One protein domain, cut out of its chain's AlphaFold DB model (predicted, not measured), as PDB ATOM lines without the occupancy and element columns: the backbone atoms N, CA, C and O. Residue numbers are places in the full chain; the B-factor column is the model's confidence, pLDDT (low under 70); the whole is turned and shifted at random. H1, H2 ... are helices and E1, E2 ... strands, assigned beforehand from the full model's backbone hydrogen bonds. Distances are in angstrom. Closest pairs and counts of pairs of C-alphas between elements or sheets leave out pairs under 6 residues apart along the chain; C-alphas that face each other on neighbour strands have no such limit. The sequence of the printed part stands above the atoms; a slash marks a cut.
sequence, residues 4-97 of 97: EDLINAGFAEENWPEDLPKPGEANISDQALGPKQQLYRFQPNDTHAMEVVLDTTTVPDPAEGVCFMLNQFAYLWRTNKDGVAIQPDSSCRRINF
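Overview. This is residues 4 to 97 of the 97 residues of an uncharacterized protein of Bradymonadales bacterium V1718 (UniProt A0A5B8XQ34). Picture a twisted sheet of four strands, E1 to E4, with one long helix, H2, packed over one of its faces and no named helix over the other. The short helix H1 packs on residues 63 to 67 of H2, and a long stretch without a named element, residues 9 to 27, leads from H1 to the sheet. The printed part has 94 residues, with three named helices and four named strands in the order H1 E1 E2 E3 H2 H3 E4. The sheet runs E1, E2, E3, E4 and is mixed, and the class is mixed, helices and strands. The whole is compact, with a radius of gyration of the C-alphas of 12.7 A, and spans 34 by 33 by 22 A.

Along the chain. Find C-alpha 4 at (4.346, 44.723, 42.187), where H1 begins; it ends at residue 8. Go on to C-alpha 28 at (-2.329, 34.081, 38.633), from which E1 runs 19.0 A to residue 34. E2 takes residues 37 to 45, 25.0 A, and E3 residues 48 to 55, 24.0 A. H2 spans residues 62 to 79, 26.1 A, and H3 residues 81 to 84, 5.8 A. E4, residues 93 to 96, ends at C-alpha 96, (1.393, 23.095, 50.427).

Arrangement. Begin with the meander E1 E2 E3, each strand the antiparallel neighbour of the one before. In the hairpin E1 and E2, look for N 31 and O 39, 2.8 A apart; in the hairpin E2 and E3, for N 40 and O 52, 2.8 A. E4 is parallel to E3 at 11 degrees, with N 95 and O 51 at 2.8 A. The sheet is twisted, its C-alphas up to 4.4 A off the best plane. H2 is on it, forming two layers, helix over sheet, at a height of 9.0 A over E2 and E3; its closest C-alphas to E3 are Met 69 and Val 52, 6.3 A. It runs along the strands, only just, at 29.9 degrees to E3 on the local plane. E3, H2 H3, E4 form a strand-helix-strand unit, two parallel strands joined through helices, with a left-handed crossover. H3 is only just at the sheet's level, at a height of 3.9 A, and touches H2, the closest C-alphas being Gly 83 and Leu 76, 6.1 A. H1 touches H2, closest at the C-alphas of Leu 6 and Ala 63, 5.4 A, and is not on the sheet. Every O i to N i+4 pair is within hydrogen-bond range in H1 and H2; H3 is too short for one.

Size, cuts and confidence. The two C-alphas farthest apart, those of Glu 18 and Pro 35, are 36.7 A apart. The printed part has no cut, and its one long link is H1 to E1. No printed residue is under 70 in pLDDT.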
ATOM      1  N   GLU A   4       3.784  43.841  41.160       93.62
ATOM      2  CA  GLU A   4       4.346  44.723  42.187       93.62
ATOM      3  C   GLU A   4       4.354  44.050  43.566       93.62
ATOM      4  O   GLU A   4       5.384  44.071  44.239       93.62
ATOM      5  N   ASP A   5       3.263  43.373  43.948       93.62
ATOM      6  CA  ASP A   5       3.190  42.598  45.198       93.62
ATOM      7  C   ASP A   5       4.299  41.537  45.255       93.62
ATOM      8  O   ASP A   5       4.988  41.385  46.262       93.62
ATOM      9  N   LEU A   6       4.511  40.833  44.140       93.69
ATOM     10  CA  LEU A   6       5.531  39.793  44.031       93.69
ATOM     11  C   LEU A   6       6.943  40.372  44.147       93.69
ATOM     12  O   LEU A   6       7.767  39.828  44.879       93.69
ATOM     13  N   ILE A   7       7.232  41.475  43.451       93.50
ATOM     14  CA  ILE A   7       8.539  42.145  43.520       93.50
ATOM     15  C   ILE A   7       8.812  42.623  44.951       93.50
ATOM     16  O   ILE A   7       9.904  42.395  45.472       93.50
ATOM     17  N   ASN A   8       7.814  43.211  45.613       93.38
ATOM     18  CA  ASN A   8       7.919  43.640  47.008       93.38
ATOM     19  C   ASN A   8       8.176  42.460  47.963       93.38
ATOM     20  O   ASN A   8       8.925  42.613  48.927       93.38
ATOM     21  N   ALA A   9       7.635  41.278  47.655       90.88
ATOM     22  CA  ALA A   9       7.894  40.027  48.369       90.88
ATOM     23  C   ALA A   9       9.198  39.310  47.942       90.88
ATOM     24  O   ALA A   9       9.454  38.179  48.357       90.88
ATOM     25  N   GLY A  10      10.039  39.940  47.112       90.81
ATOM     26  CA  GLY A  10      11.355  39.424  46.724       90.81
ATOM     27  C   GLY A  10      11.387  38.592  45.437       90.81
ATOM     28  O   GLY A  10      12.345  37.848  45.215       90.81
ATOM     29  N   PHE A  11      10.372  38.692  44.575       92.94
ATOM     30  CA  PHE A  11      10.416  38.106  43.234       92.94
ATOM     31  C   PHE A  11      11.480  38.793  42.368       92.94
ATOM     32  O   PHE A  11      11.357  39.967  42.020       92.94
ATOM     33  N   ALA A  12      12.514  38.040  41.991       91.25
ATOM     34  CA  ALA A  12      13.579  38.505  41.106       91.25
ATOM     35  C   ALA A  12      13.140  38.389  39.637       91.25
ATOM     36  O   ALA A  12      13.395  37.376  38.978       91.25
ATOM     37  N   GLU A  13      12.453  39.419  39.137       90.88
ATOM     38  CA  GLU A  13      11.927  39.481  37.769       90.88
ATOM     39  C   GLU A  13      13.016  39.243  36.708       90.88
ATOM     40  O   GLU A  13      12.770  38.570  35.708       90.88
ATOM     41  N   GLU A  14      14.239  39.715  36.947       90.31
ATOM     42  CA  GLU A  14      15.390  39.531  36.058       90.31
ATOM     43  C   GLU A  14      15.788  38.060  35.864       90.31
ATOM     44  O   GLU A  14      16.426  37.712  34.871       90.31
ATOM     45  N   ASN A  15      15.396  37.190  36.798       89.94
ATOM     46  CA  ASN A  15      15.639  35.753  36.743       89.94
ATOM     47  C   ASN A  15      14.428  34.978  36.206       89.94
ATOM     48  O   ASN A  15      14.434  33.744  36.255       89.94
ATOM     49  N   TRP A  16      13.381  35.645  35.713       95.56
ATOM     50  CA  TRP A  16      12.219  34.987  35.119       95.56
ATOM     51  C   TRP A  16      12.517  34.509  33.681       95.56
ATOM     52  O   TRP A  16      13.227  35.199  32.952       95.56
ATOM     53  N   PRO A  17      12.038  33.328  33.238       95.12
ATOM     54  CA  PRO A  17      12.226  32.887  31.855       95.12
ATOM     55  C   PRO A  17      11.615  33.867  30.838       95.12
ATOM     56  O   PRO A  17      10.438  34.205  30.934       95.12
ATOM     57  N   GLU A  18      12.403  34.295  29.846       93.75
ATOM     58  CA  GLU A  18      11.985  35.283  28.834       93.75
ATOM     59  C   GLU A  18      10.855  34.782  27.918       93.75
ATOM     60  O   GLU A  18      10.114  35.579  27.347       93.75
ATOM     61  N   ASP A  19      10.717  33.463  27.771       94.06
ATOM     62  CA  ASP A  19       9.688  32.816  26.954       94.06
ATOM     63  C   ASP A  19       8.345  32.640  27.687       94.06
ATOM     64  O   ASP A  19       7.368  32.181  27.090       94.06
ATOM     65  N   LEU A  20       8.278  33.009  28.970       95.62
ATOM     66  CA  LEU A  20       7.058  32.991  29.766       95.62
ATOM     67  C   LEU A  20       6.431  34.385  29.867       95.62
ATOM     68  O   LEU A  20       7.140  35.388  29.968       95.62
ATOM     69  N   PRO A  21       5.090  34.477  29.941       95.94
ATOM     70  CA  PRO A  21       4.454  35.724  30.326       95.94
ATOM     71  C   PRO A  21       4.901  36.117  31.740       95.94
ATOM     72  O   PRO A  21       5.129  35.256  32.598       95.94
ATOM     73  N   LYS A  22       4.994  37.425  31.994       95.25
ATOM     74  CA  LYS A  22       5.265  37.933  33.340       95.25
ATOM     75  C   LYS A  22       4.149  37.493  34.299       95.25
ATOM     76  O   LYS A  22       2.978  37.569  33.906       95.25
ATOM     77  N   PRO A  23       4.469  37.034  35.520       96.06
ATOM     78  CA  PRO A  23       3.453  36.670  36.499       96.06
ATOM     79  C   PRO A  23       2.601  37.879  36.903       96.06
ATOM     80  O   PRO A  23       3.118  38.980  37.083       96.06
ATOM     81  N   GLY A  24       1.295  37.679  37.042       95.06
ATOM     82  CA  GLY A  24       0.359  38.717  37.468       95.06
ATOM     83  C   GLY A  24      -1.094  38.289  37.291       95.06
ATOM     84  O   GLY A  24      -1.384  37.133  37.008       95.06
ATOM     85  N   GLU A  25      -2.024  39.230  37.409       94.44
ATOM     86  CA  GLU A  25      -3.471  38.949  37.434       94.44
ATOM     87  C   GLU A  25      -3.998  38.192  36.204       94.44
ATOM     88  O   GLU A  25      -4.989  37.477  36.293       94.44
ATOM     89  N   ALA A  26      -3.326  38.309  35.055       96.19
ATOM     90  CA  ALA A  26      -3.713  37.612  33.830       96.19
ATOM     91  C   ALA A  26      -3.432  36.096  33.860       96.19
ATOM     92  O   ALA A  26      -3.993  35.359  33.054       96.19
ATOM     93  N   ASN A  27      -2.535  35.631  34.734       97.06
ATOM     94  CA  ASN A  27      -2.083  34.237  34.788       97.06
ATOM     95  C   ASN A  27      -1.915  33.693  36.214       97.06
ATOM     96  O   ASN A  27      -1.546  32.531  36.371       97.06
ATOM     97  N   ILE A  28      -2.211  34.495  37.238       97.81
ATOM     98  CA  ILE A  28      -2.329  34.081  38.633       97.81
ATOM     99  C   ILE A  28      -3.788  34.221  39.042       97.81
ATOM    100  O   ILE A  28      -4.331  35.322  39.082       97.81
ATOM    101  N   SER A  29      -4.394  33.094  39.388       97.06
ATOM    102  CA  SER A  29      -5.724  33.038  39.992       97.06
ATOM    103  C   SER A  29      -5.623  32.601  41.446       97.06
ATOM    104  O   SER A  29      -4.655  31.943  41.837       97.06
ATOM    105  N   ASP A  30      -6.621  32.966  42.240       96.12
ATOM    106  CA  ASP A  30      -6.726  32.569  43.634       96.12
ATOM    107  C   ASP A  30      -8.132  32.063  43.972       96.12
ATOM    108  O   ASP A  30      -9.123  32.419  43.332       96.12
ATOM    109  N   GLN A  31      -8.205  31.167  44.954       96.69
ATOM    110  CA  GLN A  31      -9.443  30.553  45.410       96.69
ATOM    111  C   GLN A  31      -9.358  30.224  46.902       96.69
ATOM    112  O   GLN A  31      -8.454  29.517  47.346       96.69
ATOM    113  N   ALA A  32     -10.358  30.643  47.677       96.00
ATOM    114  CA  ALA A  32     -10.491  30.207  49.063       96.00
ATOM    115  C   ALA A  32     -10.878  28.720  49.131       96.00
ATOM    116  O   ALA A  32     -11.864  28.297  48.522       96.00
ATOM    117  N   LEU A  33     -10.125  27.930  49.901       94.56
ATOM    118  CA  LEU A  33     -10.425  26.515  50.173       94.56
ATOM    119  C   LEU A  33     -11.091  26.307  51.538       94.56
ATOM    120  O   LEU A  33     -11.614  25.231  51.829       94.56
ATOM    121  N   GLY A  34     -11.087  27.336  52.383       92.44
ATOM    122  CA  GLY A  34     -11.678  27.315  53.712       92.44
ATOM    123  C   GLY A  34     -11.342  28.586  54.495       92.44
ATOM    124  O   GLY A  34     -10.794  29.529  53.934       92.44
ATOM    125  N   PRO A  35     -11.624  28.622  55.808       91.81
ATOM    126  CA  PRO A  35     -11.427  29.820  56.628       91.81
ATOM    127  C   PRO A  35      -9.956  30.191  56.870       91.81
ATOM    128  O   PRO A  35      -9.685  31.270  57.385       91.81
ATOM    129  N   LYS A  36      -9.020  29.282  56.575       93.44
ATOM    130  CA  LYS A  36      -7.582  29.442  56.847       93.44
ATOM    131  C   LYS A  36      -6.695  29.057  55.668       93.44
ATOM    132  O   LYS A  36      -5.489  28.955  55.830       93.44
ATOM    133  N   GLN A  37      -7.283  28.740  54.519       96.31
ATOM    134  CA  GLN A  37      -6.536  28.213  53.385       96.31
ATOM    135  C   GLN A  37      -6.936  28.918  52.105       96.31
ATOM    136  O   GLN A  37      -8.122  28.973  51.764       96.31
ATOM    137  N   GLN A  38      -5.922  29.380  51.384       96.50
ATOM    138  CA  GLN A  38      -6.055  30.004  50.078       96.50
ATOM    139  C   GLN A  38      -5.209  29.224  49.071       96.50
ATOM    140  O   GLN A  38      -4.033  28.959  49.307       96.50
ATOM    141  N   LEU A  39      -5.813  28.840  47.953       97.38
ATOM    142  CA  LEU A  39      -5.124  28.296  46.791       97.38
ATOM    143  C   LEU A  39      -4.738  29.448  45.867       97.38
ATOM    144  O   LEU A  39      -5.577  30.290  45.565       97.38
ATOM    145  N   TYR A  40      -3.512  29.430  45.366       97.69
ATOM    146  CA  TYR A  40      -3.061  30.246  44.246       97.69
ATOM    147  C   TYR A  40      -2.600  29.332  43.117       97.69
ATOM    148  O   TYR A  40      -1.945  28.318  43.362       97.69
ATOM    149  N   ARG A  41      -2.921  29.694  41.877       98.06
ATOM    150  CA  ARG A  41      -2.540  28.953  40.672       98.06
ATOM    151  C   ARG A  41      -1.891  29.895  39.675       98.06
ATOM    152  O   ARG A  41      -2.541  30.838  39.231       98.06
ATOM    153  N   PHE A  42      -0.654  29.596  39.288       98.12
ATOM    154  CA  PHE A  42      -0.005  30.201  38.128       98.12
ATOM    155  C   PHE A  42      -0.189  29.306  36.899       98.12
ATOM    156  O   PHE A  42       0.142  28.120  36.940       98.12
ATOM    157  N   GLN A  43      -0.699  29.871  35.806       98.00
ATOM    158  CA  GLN A  43      -0.964  29.166  34.553       98.00
ATOM    159  C   GLN A  43      -0.605  30.057  33.349       98.00
ATOM    160  O   GLN A  43      -1.405  30.901  32.949       98.00
ATOM    161  N   PRO A  44       0.584  29.892  32.739       97.12
ATOM    162  CA  PRO A  44       0.997  30.707  31.595       97.12
ATOM    163  C   PRO A  44       0.305  30.322  30.277       97.12
ATOM    164  O   PRO A  44       0.382  31.081  29.314       97.12
ATOM    165  N   ASN A  45      -0.298  29.132  30.196       95.88
ATOM    166  CA  ASN A  45      -1.015  28.606  29.029       95.88
ATOM    167  C   ASN A  45      -1.868  27.382  29.421       95.88
ATOM    168  O   ASN A  45      -1.831  26.933  30.560       95.88
ATOM    169  N   ASP A  46      -2.584  26.789  28.466       95.69
ATOM    170  CA  ASP A  46      -3.505  25.664  28.713       95.69
ATOM    171  C   ASP A  46      -2.830  24.315  29.011       95.69
ATOM    172  O   ASP A  46      -3.509  23.341  29.322       95.69
ATOM    173  N   THR A  47      -1.502  24.225  28.901       97.25
ATOM    174  CA  THR A  47      -0.763  22.957  29.050       97.25
ATOM    175  C   THR A  47       0.109  22.902  30.298       97.25
ATOM    176  O   THR A  47       0.520  21.814  30.691       97.25
ATOM    177  N   HIS A  48       0.377  24.038  30.947       98.25
ATOM    178  CA  HIS A  48       1.250  24.102  32.116       98.25
ATOM    179  C   HIS A  48       0.629  24.950  33.213       98.25
ATOM    180  O   HIS A  48       0.151  26.051  32.956       98.25
ATOM    181  N   ALA A  49       0.691  24.459  34.443       98.31
ATOM    182  CA  ALA A  49       0.292  25.204  35.623       98.31
ATOM    183  C   ALA A  49       1.027  24.684  36.857       98.31
ATOM    184  O   ALA A  49       1.539  23.562  36.888       98.31
ATOM    185  N   MET A  50       1.051  25.510  37.893       98.31
ATOM    186  CA  MET A  50       1.478  25.104  39.220       98.31
ATOM    187  C   MET A  50       0.645  25.821  40.266       98.31
ATOM    188  O   MET A  50       0.210  26.956  40.071       98.31
ATOM    189  N   GLU A  51       0.411  25.124  41.366       98.31
ATOM    190  CA  GLU A  51      -0.445  25.573  42.449       98.31
ATOM    191  C   GLU A  51       0.318  25.640  43.769       98.31
ATOM    192  O   GLU A  51       1.233  24.850  44.025       98.31
ATOM    193  N   VAL A  52      -0.111  26.547  44.640       97.56
ATOM    194  CA  VAL A  52       0.305  26.598  46.037       97.56
ATOM    195  C   VAL A  52      -0.908  26.821  46.932       97.56
ATOM    196  O   VAL A  52      -1.727  27.698  46.674       97.56
ATOM    197  N   VAL A  53      -1.045  26.001  47.971       97.50
ATOM    198  CA  VAL A  53      -2.013  26.213  49.051       97.50
ATOM    199  C   VAL A  53      -1.270  26.834  50.216       97.50
ATOM    200  O   VAL A  53      -0.296  26.247  50.682       97.50
ATOM    201  N   LEU A  54      -1.739  27.993  50.664       96.25
ATOM    202  CA  LEU A  54      -1.181  28.739  51.784       96.25
ATOM    203  C   LEU A  54      -2.101  28.628  52.994       96.25
ATOM    204  O   LEU A  54      -3.310  28.857  52.866       96.25
ATOM    205  N   ASP A  55      -1.535  28.326  54.161       94.50
ATOM    206  CA  ASP A  55      -2.210  28.569  55.437       94.50
ATOM    207  C   ASP A  55      -2.118  30.062  55.795       94.50
ATOM    208  O   ASP A  55      -1.067  30.589  56.163       94.50
ATOM    209  N   THR A  56      -3.249  30.762  55.710       88.38
ATOM    210  CA  THR A  56      -3.337  32.214  55.933       88.38
ATOM    211  C   THR A  56      -3.154  32.611  57.401       88.38
ATOM    212  O   THR A  56      -3.223  33.792  57.732       88.38
ATOM    213  N   THR A  57      -2.978  31.648  58.311       90.12
ATOM    214  CA  THR A  57      -2.641  31.910  59.717       90.12
ATOM    215  C   THR A  57      -1.143  31.885  59.987       90.12
ATOM    216  O   THR A  57      -0.701  32.523  60.942       90.12
ATOM    217  N   THR A  58      -0.365  31.187  59.159       87.81
ATOM    218  CA  THR A  58       1.097  31.092  59.286       87.81
ATOM    219  C   THR A  58       1.833  31.890  58.217       87.81
ATOM    220  O   THR A  58       2.966  32.299  58.458       87.81
ATOM    221  N   VAL A  59       1.191  32.147  57.075       86.69
ATOM    222  CA  VAL A  59       1.714  32.946  55.962       86.69
ATOM    223  C   VAL A  59       0.939  34.268  55.908       86.69
ATOM    224  O   VAL A  59      -0.132  34.325  55.298       86.69
ATOM    225  N   PRO A  60       1.416  35.327  56.589       77.69
ATOM    226  CA  PRO A  60       0.705  36.603  56.648       77.69
ATOM    227  C   PRO A  60       0.744  37.368  55.320       77.69
ATOM    228  O   PRO A  60      -0.186  38.125  55.047       77.69
ATOM    229  N   ASP A  61       1.781  37.157  54.502       91.38
ATOM    230  CA  ASP A  61       1.885  37.702  53.149       91.38
ATOM    231  C   ASP A  61       1.809  36.573  52.102       91.38
ATOM    232  O   ASP A  61       2.781  35.839  51.894       91.38
ATOM    233  N   PRO A  62       0.665  36.415  51.413       92.75
ATOM    234  CA  PRO A  62       0.512  35.420  50.362       92.75
ATOM    235  C   PRO A  62       1.524  35.545  49.217       92.75
ATOM    236  O   PRO A  62       1.810  34.548  48.547       92.75
ATOM    237  N   ALA A  63       2.066  36.744  48.973       94.75
ATOM    238  CA  ALA A  63       3.026  36.967  47.903       94.75
ATOM    239  C   ALA A  63       4.316  36.166  48.123       94.75
ATOM    240  O   ALA A  63       4.841  35.624  47.156       94.75
ATOM    241  N   GLU A  64       4.767  35.959  49.366       93.50
ATOM    242  CA  GLU A  64       5.941  35.121  49.663       93.50
ATOM    243  C   GLU A  64       5.745  33.667  49.198       93.50
ATOM    244  O   GLU A  64       6.605  33.078  48.532       93.50
ATOM    245  N   GLY A  65       4.578  33.091  49.499       94.50
ATOM    246  CA  GLY A  65       4.230  31.729  49.097       94.50
ATOM    247  C   GLY A  65       4.083  31.584  47.579       94.50
ATOM    248  O   GLY A  65       4.541  30.601  46.986       94.50
ATOM    249  N   VAL A  66       3.506  32.594  46.923       96.12
ATOM    250  CA  VAL A  66       3.412  32.644  45.458       96.12
ATOM    251  C   VAL A  66       4.794  32.827  44.820       96.12
ATOM    252  O   VAL A  66       5.098  32.134  43.850       96.12
ATOM    253  N   CYS A  67       5.676  33.656  45.381       95.38
ATOM    254  CA  CYS A  67       7.068  33.799  44.943       95.38
ATOM    255  C   CYS A  67       7.819  32.466  45.007       95.38
ATOM    256  O   CYS A  67       8.503  32.092  44.052       95.38
ATOM    257  N   PHE A  68       7.657  31.706  46.095       94.69
ATOM    258  CA  PHE A  68       8.236  30.367  46.201       94.69
ATOM    259  C   PHE A  68       7.736  29.446  45.080       94.69
ATOM    260  O   PHE A  68       8.544  28.809  44.397       94.69
ATOM    261  N   MET A  69       6.422  29.411  44.845       96.88
ATOM    262  CA  MET A  69       5.820  28.636  43.757       96.88
ATOM    263  C   MET A  69       6.376  29.044  42.385       96.88
ATOM    264  O   MET A  69       6.760  28.174  41.607       96.88
ATOM    265  N   LEU A  70       6.465  30.344  42.094       97.31
ATOM    266  CA  LEU A  70       6.992  30.860  40.826       97.31
ATOM    267  C   LEU A  70       8.464  30.477  40.627       97.31
ATOM    268  O   LEU A  70       8.842  30.033  39.545       97.31
ATOM    269  N   ASN A  71       9.287  30.551  41.672       95.69
ATOM    270  CA  ASN A  71      10.685  30.121  41.604       95.69
ATOM    271  C   ASN A  71      10.811  28.619  41.300       95.69
ATOM    272  O   ASN A  71      11.632  28.217  40.471       95.69
ATOM    273  N   GLN A  72       9.965  27.782  41.913       96.06
ATOM    274  CA  GLN A  72       9.907  26.353  41.595       96.06
ATOM    275  C   GLN A  72       9.408  26.104  40.167       96.06
ATOM    276  O   GLN A  72       9.968  25.260  39.464       96.06
ATOM    277  N   PHE A  73       8.409  26.862  39.709       97.50
ATOM    278  CA  PHE A  73       7.924  26.799  38.334       97.50
ATOM    279  C   PHE A  73       9.046  27.119  37.344       97.50
ATOM    280  O   PHE A  73       9.306  26.326  36.445       97.50
ATOM    281  N   ALA A  74       9.755  28.237  37.525       97.06
ATOM    282  CA  ALA A  74      10.846  28.658  36.646       97.06
ATOM    283  C   ALA A  74      12.004  27.649  36.625       97.06
ATOM    284  O   ALA A  74      12.610  27.411  35.577       97.06
ATOM    285  N   TYR A  75      12.310  27.027  37.766       95.94
ATOM    286  CA  TYR A  75      13.292  25.948  37.833       95.94
ATOM    287  C   TYR A  75      12.857  24.732  37.002       95.94
ATOM    288  O   TYR A  75      13.630  24.244  36.173       95.94
ATOM    289  N   LEU A  76      11.617  24.263  37.176       96.88
ATOM    290  CA  LEU A  76      11.079  23.124  36.427       96.88
ATOM    291  C   LEU A  76      10.948  23.442  34.940       96.88
ATOM    292  O   LEU A  76      11.323  22.621  34.116       96.88
ATOM    293  N   TRP A  77      10.531  24.655  34.583       97.06
ATOM    294  CA  TRP A  77      10.444  25.101  33.194       97.06
ATOM    295  C   TRP A  77      11.767  24.921  32.437       97.06
ATOM    296  O   TRP A  77      11.768  24.486  31.288       97.06
ATOM    297  N   ARG A  78      12.899  25.199  33.099       96.00
ATOM    298  CA  ARG A  78      14.247  25.069  32.519       96.00
ATOM    299  C   ARG A  78      14.802  23.650  32.537       96.00
ATOM    300  O   ARG A  78      15.624  23.317  31.691       96.00
ATOM    301  N   THR A  79      14.433  22.848  33.533       96.69
ATOM    302  CA  THR A  79      15.111  21.569  33.820       96.69
ATOM    303  C   THR A  79      14.271  20.344  33.485       96.69
ATOM    304  O   THR A  79      14.809  19.345  33.014       96.69
ATOM    305  N   ASN A  80      12.963  20.405  33.726       95.94
ATOM    306  CA  ASN A  80      12.007  19.332  33.494       95.94
ATOM    307  C   ASN A  80      10.584  19.905  33.383       95.94
ATOM    308  O   ASN A  80       9.831  19.956  34.363       95.94
ATOM    309  N   LYS A  81      10.229  20.340  32.172       93.50
ATOM    310  CA  LYS A  81       8.965  21.025  31.886       93.50
ATOM    311  C   LYS A  81       7.733  20.152  32.150       93.50
ATOM    312  O   LYS A  81       6.706  20.667  32.590       93.50
ATOM    313  N   ASP A  82       7.868  18.833  32.002       95.19
ATOM    314  CA  ASP A  82       6.813  17.863  32.321       95.19
ATOM    315  C   ASP A  82       6.415  17.912  33.807       95.19
ATOM    316  O   ASP A  82       5.288  17.585  34.170       95.19
ATOM    317  N   GLY A  83       7.307  18.394  34.682       94.25
ATOM    318  CA  GLY A  83       7.037  18.577  36.109       94.25
ATOM    319  C   GLY A  83       6.002  19.658  36.444       94.25
ATOM    320  O   GLY A  83       5.581  19.736  37.601       94.25
ATOM    321  N   VAL A  84       5.604  20.482  35.470       96.75
ATOM    322  CA  VAL A  84       4.538  21.495  35.588       96.75
ATOM    323  C   VAL A  84       3.458  21.336  34.513       96.75
ATOM    324  O   VAL A  84       2.645  22.237  34.317       96.75
ATOM    325  N   ALA A  85       3.432  20.199  33.811       97.38
ATOM    326  CA  ALA A  85       2.391  19.899  32.838       97.38
ATOM    327  C   ALA A  85       1.048  19.609  33.529       97.38
ATOM    328  O   ALA A  85       0.981  18.913  34.549       97.38
ATOM    329  N   ILE A  86      -0.026  20.135  32.945       97.81
ATOM    330  CA  ILE A  86      -1.402  19.857  33.357       97.81
ATOM    331  C   ILE A  86      -1.778  18.446  32.887       97.81
ATOM    332  O   ILE A  86      -1.585  18.085  31.725       97.81
ATOM    333  N   GLN A  87      -2.313  17.645  33.802       96.81
ATOM    334  CA  GLN A  87      -2.819  16.303  33.533       96.81
ATOM    335  C   GLN A  87      -4.211  16.357  32.875       96.81
ATOM    336  O   GLN A  87      -4.899  17.376  32.960       96.81
ATOM    337  N   PRO A  88      -4.690  15.261  32.252       95.50
ATOM    338  CA  PRO A  88      -5.996  15.238  31.580       95.50
ATOM    339  C   PRO A  88      -7.201  15.584  32.471       95.50
ATOM    340  O   PRO A  88      -8.230  16.027  31.969       95.50
ATOM    341  N   ASP A  89      -7.085  15.399  33.787       95.00
ATOM    342  CA  ASP A  89      -8.095  15.764  34.788       95.00
ATOM    343  C   ASP A  89      -7.967  17.219  35.283       95.00
ATOM    344  O   ASP A  89      -8.603  17.607  36.260       95.00
ATOM    345  N   SER A  90      -7.161  18.035  34.597       92.06
ATOM    346  CA  SER A  90      -6.807  19.418  34.947       92.06
ATOM    347  C   SER A  90      -5.940  19.579  36.203       92.06
ATOM    348  O   SER A  90      -5.651  20.718  36.596       92.06
ATOM    349  N   SER A  91      -5.493  18.481  36.823       93.81
ATOM    350  CA  SER A  91      -4.562  18.545  37.948       93.81
ATOM    351  C   SER A  91      -3.164  18.960  37.488       93.81
ATOM    352  O   SER A  91      -2.730  18.683  36.371       93.81
ATOM    353  N   CYS A  92      -2.442  19.657  38.356       96.19
ATOM    354  CA  CYS A  92      -1.055  20.040  38.135       96.19
ATOM    355  C   CYS A  92      -0.275  19.903  39.442       96.19
ATOM    356  O   CYS A  92      -0.824  19.556  40.492       96.19
ATOM    357  N   ARG A  93       1.030  20.177  39.398       96.06
ATOM    358  CA  ARG A  93       1.853  20.149  40.604       96.06
ATOM    359  C   ARG A  93       1.347  21.183  41.610       96.06
ATOM    360  O   ARG A  93       1.161  22.346  41.261       96.06
ATOM    361  N   ARG A  94       1.185  20.755  42.863       96.50
ATOM    362  CA  ARG A  94       0.741  21.591  43.981       96.50
ATOM    363  C   ARG A  94       1.743  21.539  45.129       96.50
ATOM    364  O   ARG A  94       2.175  20.458  45.526       96.50
ATOM    365  N   ILE A  95       2.099  22.703  45.656       94.50
ATOM    366  CA  ILE A  95       2.850  22.870  46.904       94.50
ATOM    367  C   ILE A  95       1.847  23.170  48.022       94.50
ATOM    368  O   ILE A  95       0.867  23.874  47.800       94.50
ATOM    369  N   ASN A  96       2.085  22.647  49.220       92.31
ATOM    370  CA  ASN A  96       1.393  23.095  50.427       92.31
ATOM    371  C   ASN A  96       2.427  23.820  51.285       92.31
ATOM    372  O   ASN A  96       3.515  23.268  51.486       92.31
ATOM    373  N   PHE A  97       2.110  25.035  51.715       80.75
ATOM    374  CA  PHE A  97       3.027  25.940  52.395       80.75
ATOM    375  C   PHE A  97       2.362  26.551  53.632       80.75
ATOM    376  O   PHE A  97       1.171  26.936  53.545       80.75
TER     377      PHE A  97